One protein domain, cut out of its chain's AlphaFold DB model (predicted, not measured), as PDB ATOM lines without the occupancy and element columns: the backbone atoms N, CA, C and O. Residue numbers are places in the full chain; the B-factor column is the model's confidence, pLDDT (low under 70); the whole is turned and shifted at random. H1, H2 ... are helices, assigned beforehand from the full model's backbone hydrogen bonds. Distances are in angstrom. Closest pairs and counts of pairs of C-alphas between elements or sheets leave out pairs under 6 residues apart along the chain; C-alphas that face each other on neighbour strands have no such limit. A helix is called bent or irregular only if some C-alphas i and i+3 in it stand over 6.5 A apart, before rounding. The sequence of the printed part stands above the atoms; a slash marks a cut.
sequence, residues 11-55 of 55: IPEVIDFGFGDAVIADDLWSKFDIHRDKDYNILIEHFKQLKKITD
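This is residues 11 to 55 of the 55 residues of an uncharacterized protein of termite gut metagenome (UniProt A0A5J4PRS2). A narrow rod in which the printed part runs out along the length and folds back: the short helix H1 sits at one end, the link after it and the short helix H2 make the way out, and after a turn one long helix, H3, makes the way back toward H1, running the same way as H1. H3 packs on H2 with residues 43 to 47 and reaches H1 with residues 53 to 54, near the opposite end from the turn, where residues 33 to 39 stick out. The printed part has 45 residues, with three named helices in the order H1, H2, H3 and no named strand, and the class is all helix. The whole is loose, with a radius of gyration of the C-alphas of 12.6 A, and its C-alphas span 39 by 17 by 12 A.

H1, residues 11 to 16, and H2, residues 26 to 29, are apart, and a short link of 9 residues joins them. H3, residues 41 to 54, touches both. It touches H1 with its residues 53 to 54 alone; the closest C-alphas are those of Ile 11 and Thr 54, 7.3 A apart. The lines of H1 and H3 stand at a shallow tilt of 16 degrees and run the same way, centre to centre 16.5 A. H3 touches H2 with residues 43 to 47 alone, and the closest C-alphas are those of Leu 28 and Leu 43, 6.5 A apart. In H1 and H3 every pair of O of residue i and N of residue i+4 is within hydrogen-bond range; H2 is too short for such a pair, and its one pair of O of residue i and N of residue i+3 is not within range.

H1 begins at C-alpha 11, at (-28.433, 20.115, -37.838), and measures 8.7 A from first to last C-alpha. H2, from Asp 26 to Trp 29, measures 5.3 A; C-alpha 26 is at (-34.935, 8.469, -34.165). H3, 14 residues from Asn 41 to Thr 54, measures 20.3 A and is the longest helix; it ends at C-alpha 54, at (-33.304, 24.610, -41.001). No helix is bent or irregular.

The two C-alphas farthest apart are those of Gly 18 and His 35, at 38.9 A. The first and last printed C-alphas, of Ile 11 and Asp 55, are 11.1 A apart, and Asp 55 is the chain's last residue. The link from H2 to H3, with 11 residues, is long, and within it residues 33 to 39 stand free. The printed part has no cut. The mean pLDDT of the printed part of this model is 92.2, and no printed residue is under 70.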
ATOM      1  N   ILE A  11     -27.924  19.569 -36.568       89.81
ATOM      2  CA  ILE A  11     -28.433  20.115 -37.838       89.81
ATOM      3  C   ILE A  11     -27.615  21.316 -38.348       89.81
ATOM      4  O   ILE A  11     -27.300  21.321 -39.538       89.81
ATOM      5  N   PRO A  12     -27.218  22.304 -37.515       89.31
ATOM      6  CA  PRO A  12     -26.391  23.414 -37.989       89.31
ATOM      7  C   PRO A  12     -25.052  22.946 -38.572       89.31
ATOM      8  O   PRO A  12     -24.639  23.409 -39.630       89.31
ATOM      9  N   GLU A  13     -24.412  21.964 -37.935       91.75
ATOM     10  CA  GLU A  13     -23.136  21.405 -38.390       91.75
ATOM     11  C   GLU A  13     -23.294  20.651 -39.722       91.75
ATOM     12  O   GLU A  13     -22.463  20.750 -40.621       91.75
ATOM     13  N   VAL A  14     -24.410  19.938 -39.886       91.44
ATOM     14  CA  VAL A  14     -24.764  19.249 -41.136       91.44
ATOM     15  C   VAL A  14     -24.934  20.241 -42.291       91.44
ATOM     16  O   VAL A  14     -24.488  19.954 -43.405       91.44
ATOM     17  N   ILE A  15     -25.542  21.402 -42.028       87.06
ATOM     18  CA  ILE A  15     -25.670  22.494 -43.003       87.06
ATOM     19  C   ILE A  15     -24.286  23.070 -43.332       87.06
ATOM     20  O   ILE A  15     -23.953  23.208 -44.511       87.06
ATOM     21  N   ASP A  16     -23.453  23.329 -42.320       90.62
ATOM     22  CA  ASP A  16     -22.091  23.858 -42.489       90.62
ATOM     23  C   ASP A  16     -21.177  22.909 -43.284       90.62
ATOM     24  O   ASP A  16     -20.340  23.359 -44.070       90.62
ATOM     25  N   PHE A  17     -21.369  21.592 -43.164       92.19
ATOM     26  CA  PHE A  17     -20.678  20.597 -43.993       92.19
ATOM     27  C   PHE A  17     -21.116  20.595 -45.467       92.19
ATOM     28  O   PHE A  17     -20.537  19.871 -46.281       92.19
ATOM     29  N   GLY A  18     -22.110  21.404 -45.838       91.06
ATOM     30  CA  GLY A  18     -22.577  21.554 -47.213       91.06
ATOM     31  C   GLY A  18     -23.545  20.459 -47.660       91.06
ATOM     32  O   GLY A  18     -23.760  20.283 -48.864       91.06
ATOM     33  N   PHE A  19     -24.143  19.707 -46.729       88.81
ATOM     34  CA  PHE A  19     -25.230  18.800 -47.081       88.81
ATOM     35  C   PHE A  19     -26.493  19.603 -47.398       88.81
ATOM     36  O   PHE A  19     -27.001  20.334 -46.559       88.81
ATOM     37  N   GLY A  20     -27.042  19.414 -48.600       83.81
ATOM     38  CA  GLY A  20     -28.282  20.088 -49.007       83.81
ATOM     39  C   GLY A  20     -29.548  19.591 -48.300       83.81
ATOM     40  O   GLY A  20     -30.559  20.273 -48.342       83.81
ATOM     41  N   ASP A  21     -29.490  18.423 -47.651       86.81
ATOM     42  CA  ASP A  21     -30.632  17.780 -46.996       86.81
ATOM     43  C   ASP A  21     -30.165  16.925 -45.806       86.81
ATOM     44  O   ASP A  21     -29.111  16.271 -45.881       86.81
ATOM     45  N   ALA A  22     -30.997  16.824 -44.767       91.06
ATOM     46  CA  ALA A  22     -30.785  15.970 -43.597       91.06
ATOM     47  C   ALA A  22     -32.007  15.076 -43.325       91.06
ATOM     48  O   ALA A  22     -33.150  15.507 -43.463       91.06
ATOM     49  N   VAL A  23     -31.770  13.818 -42.941       91.56
ATOM     50  CA  VAL A  23     -32.827  12.844 -42.624       91.56
ATOM     51  C   VAL A  23     -32.910  12.645 -41.117       91.56
ATOM     52  O   VAL A  23     -31.935  12.239 -40.486       91.56
ATOM     53  N   ILE A  24     -34.102  12.868 -40.563       91.44
ATOM     54  CA  ILE A  24     -34.394  12.734 -39.134       91.44
ATOM     55  C   ILE A  24     -35.367  11.571 -38.942       91.44
ATOM     56  O   ILE A  24     -36.437  11.547 -39.548       91.44
ATOM     57  N   ALA A  25     -34.988  10.606 -38.105       90.56
ATOM     58  CA  ALA A  25     -35.816   9.448 -37.772       90.56
ATOM     59  C   ALA A  25     -35.940   9.299 -36.251       90.56
ATOM     60  O   ALA A  25     -36.957   9.694 -35.684       90.56
ATOM     61  N   ASP A  26     -34.895   8.794 -35.594       91.19
ATOM     62  CA  ASP A  26     -34.935   8.469 -34.165       91.19
ATOM     63  C   ASP A  26     -35.217   9.694 -33.286       91.19
ATOM     64  O   ASP A  26     -36.007   9.610 -32.350       91.19
ATOM     65  N   ASP A  27     -34.638  10.855 -33.604       92.19
ATOM     66  CA  ASP A  27     -34.845  12.080 -32.821       92.19
ATOM     67  C   ASP A  27     -36.313  12.545 -32.815       92.19
ATOM     68  O   ASP A  27     -36.807  13.007 -31.787       92.19
ATOM     69  N   LEU A  28     -37.038  12.344 -33.922       94.06
ATOM     70  CA  LEU A  28     -38.463  12.663 -34.019       94.06
ATOM     71  C   LEU A  28     -39.320  11.582 -33.353       94.06
ATOM     72  O   LEU A  28     -40.095  11.877 -32.445       94.06
ATOM     73  N   TRP A  29     -39.182  10.327 -33.784       93.94
ATOM     74  CA  TRP A  29     -40.064   9.245 -33.335       93.94
ATOM     75  C   TRP A  29     -39.852   8.857 -31.870       93.94
ATOM     76  O   TRP A  29     -40.796   8.407 -31.229       93.94
ATOM     77  N   SER A  30     -38.668   9.107 -31.298       93.38
ATOM     78  CA  SER A  30     -38.414   8.888 -29.866       93.38
ATOM     79  C   SER A  30     -39.255   9.774 -28.937       93.38
ATOM     80  O   SER A  30     -39.301   9.510 -27.737       93.38
ATOM     81  N   LYS A  31     -39.928  10.813 -29.456       94.12
ATOM     82  CA  LYS A  31     -40.803  11.698 -28.668       94.12
ATOM     83  C   LYS A  31     -42.222  11.167 -28.478       94.12
ATOM     84  O   LYS A  31     -42.993  11.827 -27.789       94.12
ATOM     85  N   PHE A  32     -42.572  10.034 -29.087       95.56
ATOM     86  CA  PHE A  32     -43.927   9.492 -29.055       95.56
ATOM     87  C   PHE A  32     -43.948   8.016 -28.670       95.56
ATOM     88  O   PHE A  32     -43.235   7.194 -29.245       95.56
ATOM     89  N   ASP A  33     -44.822   7.678 -27.730       95.44
ATOM     90  CA  ASP A  33     -45.106   6.317 -27.297       95.44
ATOM     91  C   ASP A  33     -46.578   5.981 -27.575       95.44
ATOM     92  O   ASP A  33     -47.491   6.479 -26.914       95.44
ATOM     93  N   ILE A  34     -46.800   5.058 -28.516       94.19
ATOM     94  CA  ILE A  34     -48.129   4.588 -28.941       94.19
ATOM     95  C   ILE A  34     -48.991   4.032 -27.799       94.19
ATOM     96  O   ILE A  34     -50.211   3.954 -27.936       94.19
ATOM     97  N   HIS A  35     -48.382   3.593 -26.697       96.50
ATOM     98  CA  HIS A  35     -49.087   3.007 -25.562       96.50
ATOM     99  C   HIS A  35     -49.404   4.026 -24.467       96.50
ATOM    100  O   HIS A  35     -50.238   3.740 -23.602       96.50
ATOM    101  N   ARG A  36     -48.736   5.185 -24.462       95.31
ATOM    102  CA  ARG A  36     -48.831   6.177 -23.378       95.31
ATOM    103  C   ARG A  36     -49.432   7.495 -23.832       95.31
ATOM    104  O   ARG A  36     -50.206   8.092 -23.080       95.31
ATOM    105  N   ASP A  37     -49.093   7.937 -25.034       95.81
ATOM    106  CA  ASP A  37     -49.503   9.234 -25.540       95.81
ATOM    107  C   ASP A  37     -50.904   9.169 -26.148       95.81
ATOM    108  O   ASP A  37     -51.264   8.253 -26.886       95.81
ATOM    109  N   LYS A  38     -51.728  10.161 -25.803       95.69
ATOM    110  CA  LYS A  38     -53.129  10.241 -26.250       95.69
ATOM    111  C   LYS A  38     -53.274  10.840 -27.645       95.69
ATOM    112  O   LYS A  38     -54.289  10.621 -28.300       95.69
ATOM    113  N   ASP A  39     -52.289  11.622 -28.065       96.19
ATOM    114  CA  ASP A  39     -52.237  12.285 -29.357       96.19
ATOM    115  C   ASP A  39     -50.781  12.478 -29.804       96.19
ATOM    116  O   ASP A  39     -49.839  12.241 -29.053       96.19
ATOM    117  N   TYR A  40     -50.609  12.894 -31.056       95.94
ATOM    118  CA  TYR A  40     -49.310  13.084 -31.699       95.94
ATOM    119  C   TYR A  40     -48.858  14.552 -31.710       95.94
ATOM    120  O   TYR A  40     -47.938  14.904 -32.449       95.94
ATOM    121  N   ASN A  41     -49.484  15.440 -30.927       96.31
ATOM    122  CA  ASN A  41     -49.155  16.868 -30.968       96.31
ATOM    123  C   ASN A  41     -47.686  17.123 -30.600       96.31
ATOM    124  O   ASN A  41     -47.064  18.013 -31.174       96.31
ATOM    125  N   ILE A  42     -47.107  16.297 -29.721       95.56
ATOM    126  CA  ILE A  42     -45.686  16.380 -29.357       95.56
ATOM    127  C   ILE A  42     -44.753  16.164 -30.559       95.56
ATOM    128  O   ILE A  42     -43.762  16.878 -30.693       95.56
ATOM    129  N   LEU A  43     -45.104  15.260 -31.484       95.81
ATOM    130  CA  LEU A  43     -44.351  15.048 -32.724       95.81
ATOM    131  C   LEU A  43     -44.439  16.267 -33.638       95.81
ATOM    132  O   LEU A  43     -43.444  16.667 -34.235       95.81
ATOM    133  N   ILE A  44     -45.626  16.868 -33.742       96.25
ATOM    134  CA  ILE A  44     -45.850  18.041 -34.592       96.25
ATOM    135  C   ILE A  44     -45.073  19.248 -34.067       96.25
ATOM    136  O   ILE A  44     -44.457  19.964 -34.855       96.25
ATOM    137  N   GLU A  45     -45.073  19.474 -32.754       96.19
ATOM    138  CA  GLU A  45     -44.297  20.556 -32.147       96.19
ATOM    139  C   GLU A  45     -42.789  20.330 -32.307       96.19
ATOM    140  O   GLU A  45     -42.082  21.254 -32.713       96.19
ATOM    141  N   HIS A  46     -42.297  19.100 -32.107       94.75
ATOM    142  CA  HIS A  46     -40.888  18.769 -32.354       94.75
ATOM    143  C   HIS A  46     -40.503  18.977 -33.824       94.75
ATOM    144  O   HIS A  46     -39.498  19.613 -34.131       94.75
ATOM    145  N   PHE A  47     -41.348  18.543 -34.763       94.38
ATOM    146  CA  PHE A  47     -41.127  18.765 -36.192       94.38
ATOM    147  C   PHE A  47     -41.064  20.257 -36.559       94.38
ATOM    148  O   PHE A  47     -40.202  20.667 -37.336       94.38
ATOM    149  N   LYS A  48     -41.935  21.097 -35.985       94.88
ATOM    150  CA  LYS A  48     -41.879  22.556 -36.194       94.88
ATOM    151  C   LYS A  48     -40.576  23.161 -35.670       94.88
ATOM    152  O   LYS A  48     -40.044  24.066 -36.308       94.88
ATOM    153  N   GLN A  49     -40.069  22.683 -34.534       92.75
ATOM    154  CA  GLN A  49     -38.781  23.128 -33.993       92.75
ATOM    155  C   GLN A  49     -37.632  22.765 -34.935       92.75
ATOM    156  O   GLN A  49     -36.842  23.640 -35.279       92.75
ATOM    157  N   LEU A  50     -37.597  21.519 -35.416       91.44
ATOM    158  CA  LEU A  50     -36.611  21.054 -36.395       91.44
ATOM    159  C   LEU A  50     -36.641  21.905 -37.670       91.44
ATOM    160  O   LEU A  50     -35.607  22.401 -38.104       91.44
ATOM    161  N   LYS A  51     -37.837  22.159 -38.215       90.69
ATOM    162  CA  LYS A  51     -38.009  23.010 -39.397       90.69
ATOM    163  C   LYS A  51     -37.541  24.453 -39.169       90.69
ATOM    164  O   LYS A  51     -36.968  25.056 -40.065       90.69
ATOM    165  N   LYS A  52     -37.758  25.011 -37.976       91.50
ATOM    166  CA  LYS A  52     -37.324  26.375 -37.645       91.50
ATOM    167  C   LYS A  52     -35.798  26.523 -37.596       91.50
ATOM    168  O   LYS A  52     -35.309  27.629 -37.764       91.50
ATOM    169  N   ILE A  53     -35.062  25.449 -37.315       88.00
ATOM    170  CA  ILE A  53     -33.589  25.468 -37.268       88.00
ATOM    171  C   ILE A  53     -32.992  25.374 -38.674       88.00
ATOM    172  O   ILE A  53     -31.890  25.855 -38.906       88.00
ATOM    173  N   THR A  54     -33.716  24.744 -39.600       83.62
ATOM    174  CA  THR A  54     -33.304  24.610 -41.001       83.62
ATOM    175  C   THR A  54     -33.679  25.813 -41.871       83.62
ATOM    176  O   THR A  54     -33.122  25.944 -42.957       83.62
ATOM    177  N   ASP A  55     -34.653  26.621 -41.437       80.88
ATOM    178  CA  ASP A  55     -35.106  27.855 -42.107       80.88
ATOM    179  C   ASP A  55     -34.196  29.046 -41.730       80.88
ATOM    180  O   ASP A  55     -33.879  29.851 -42.637       80.88
TER     181      ASP A  55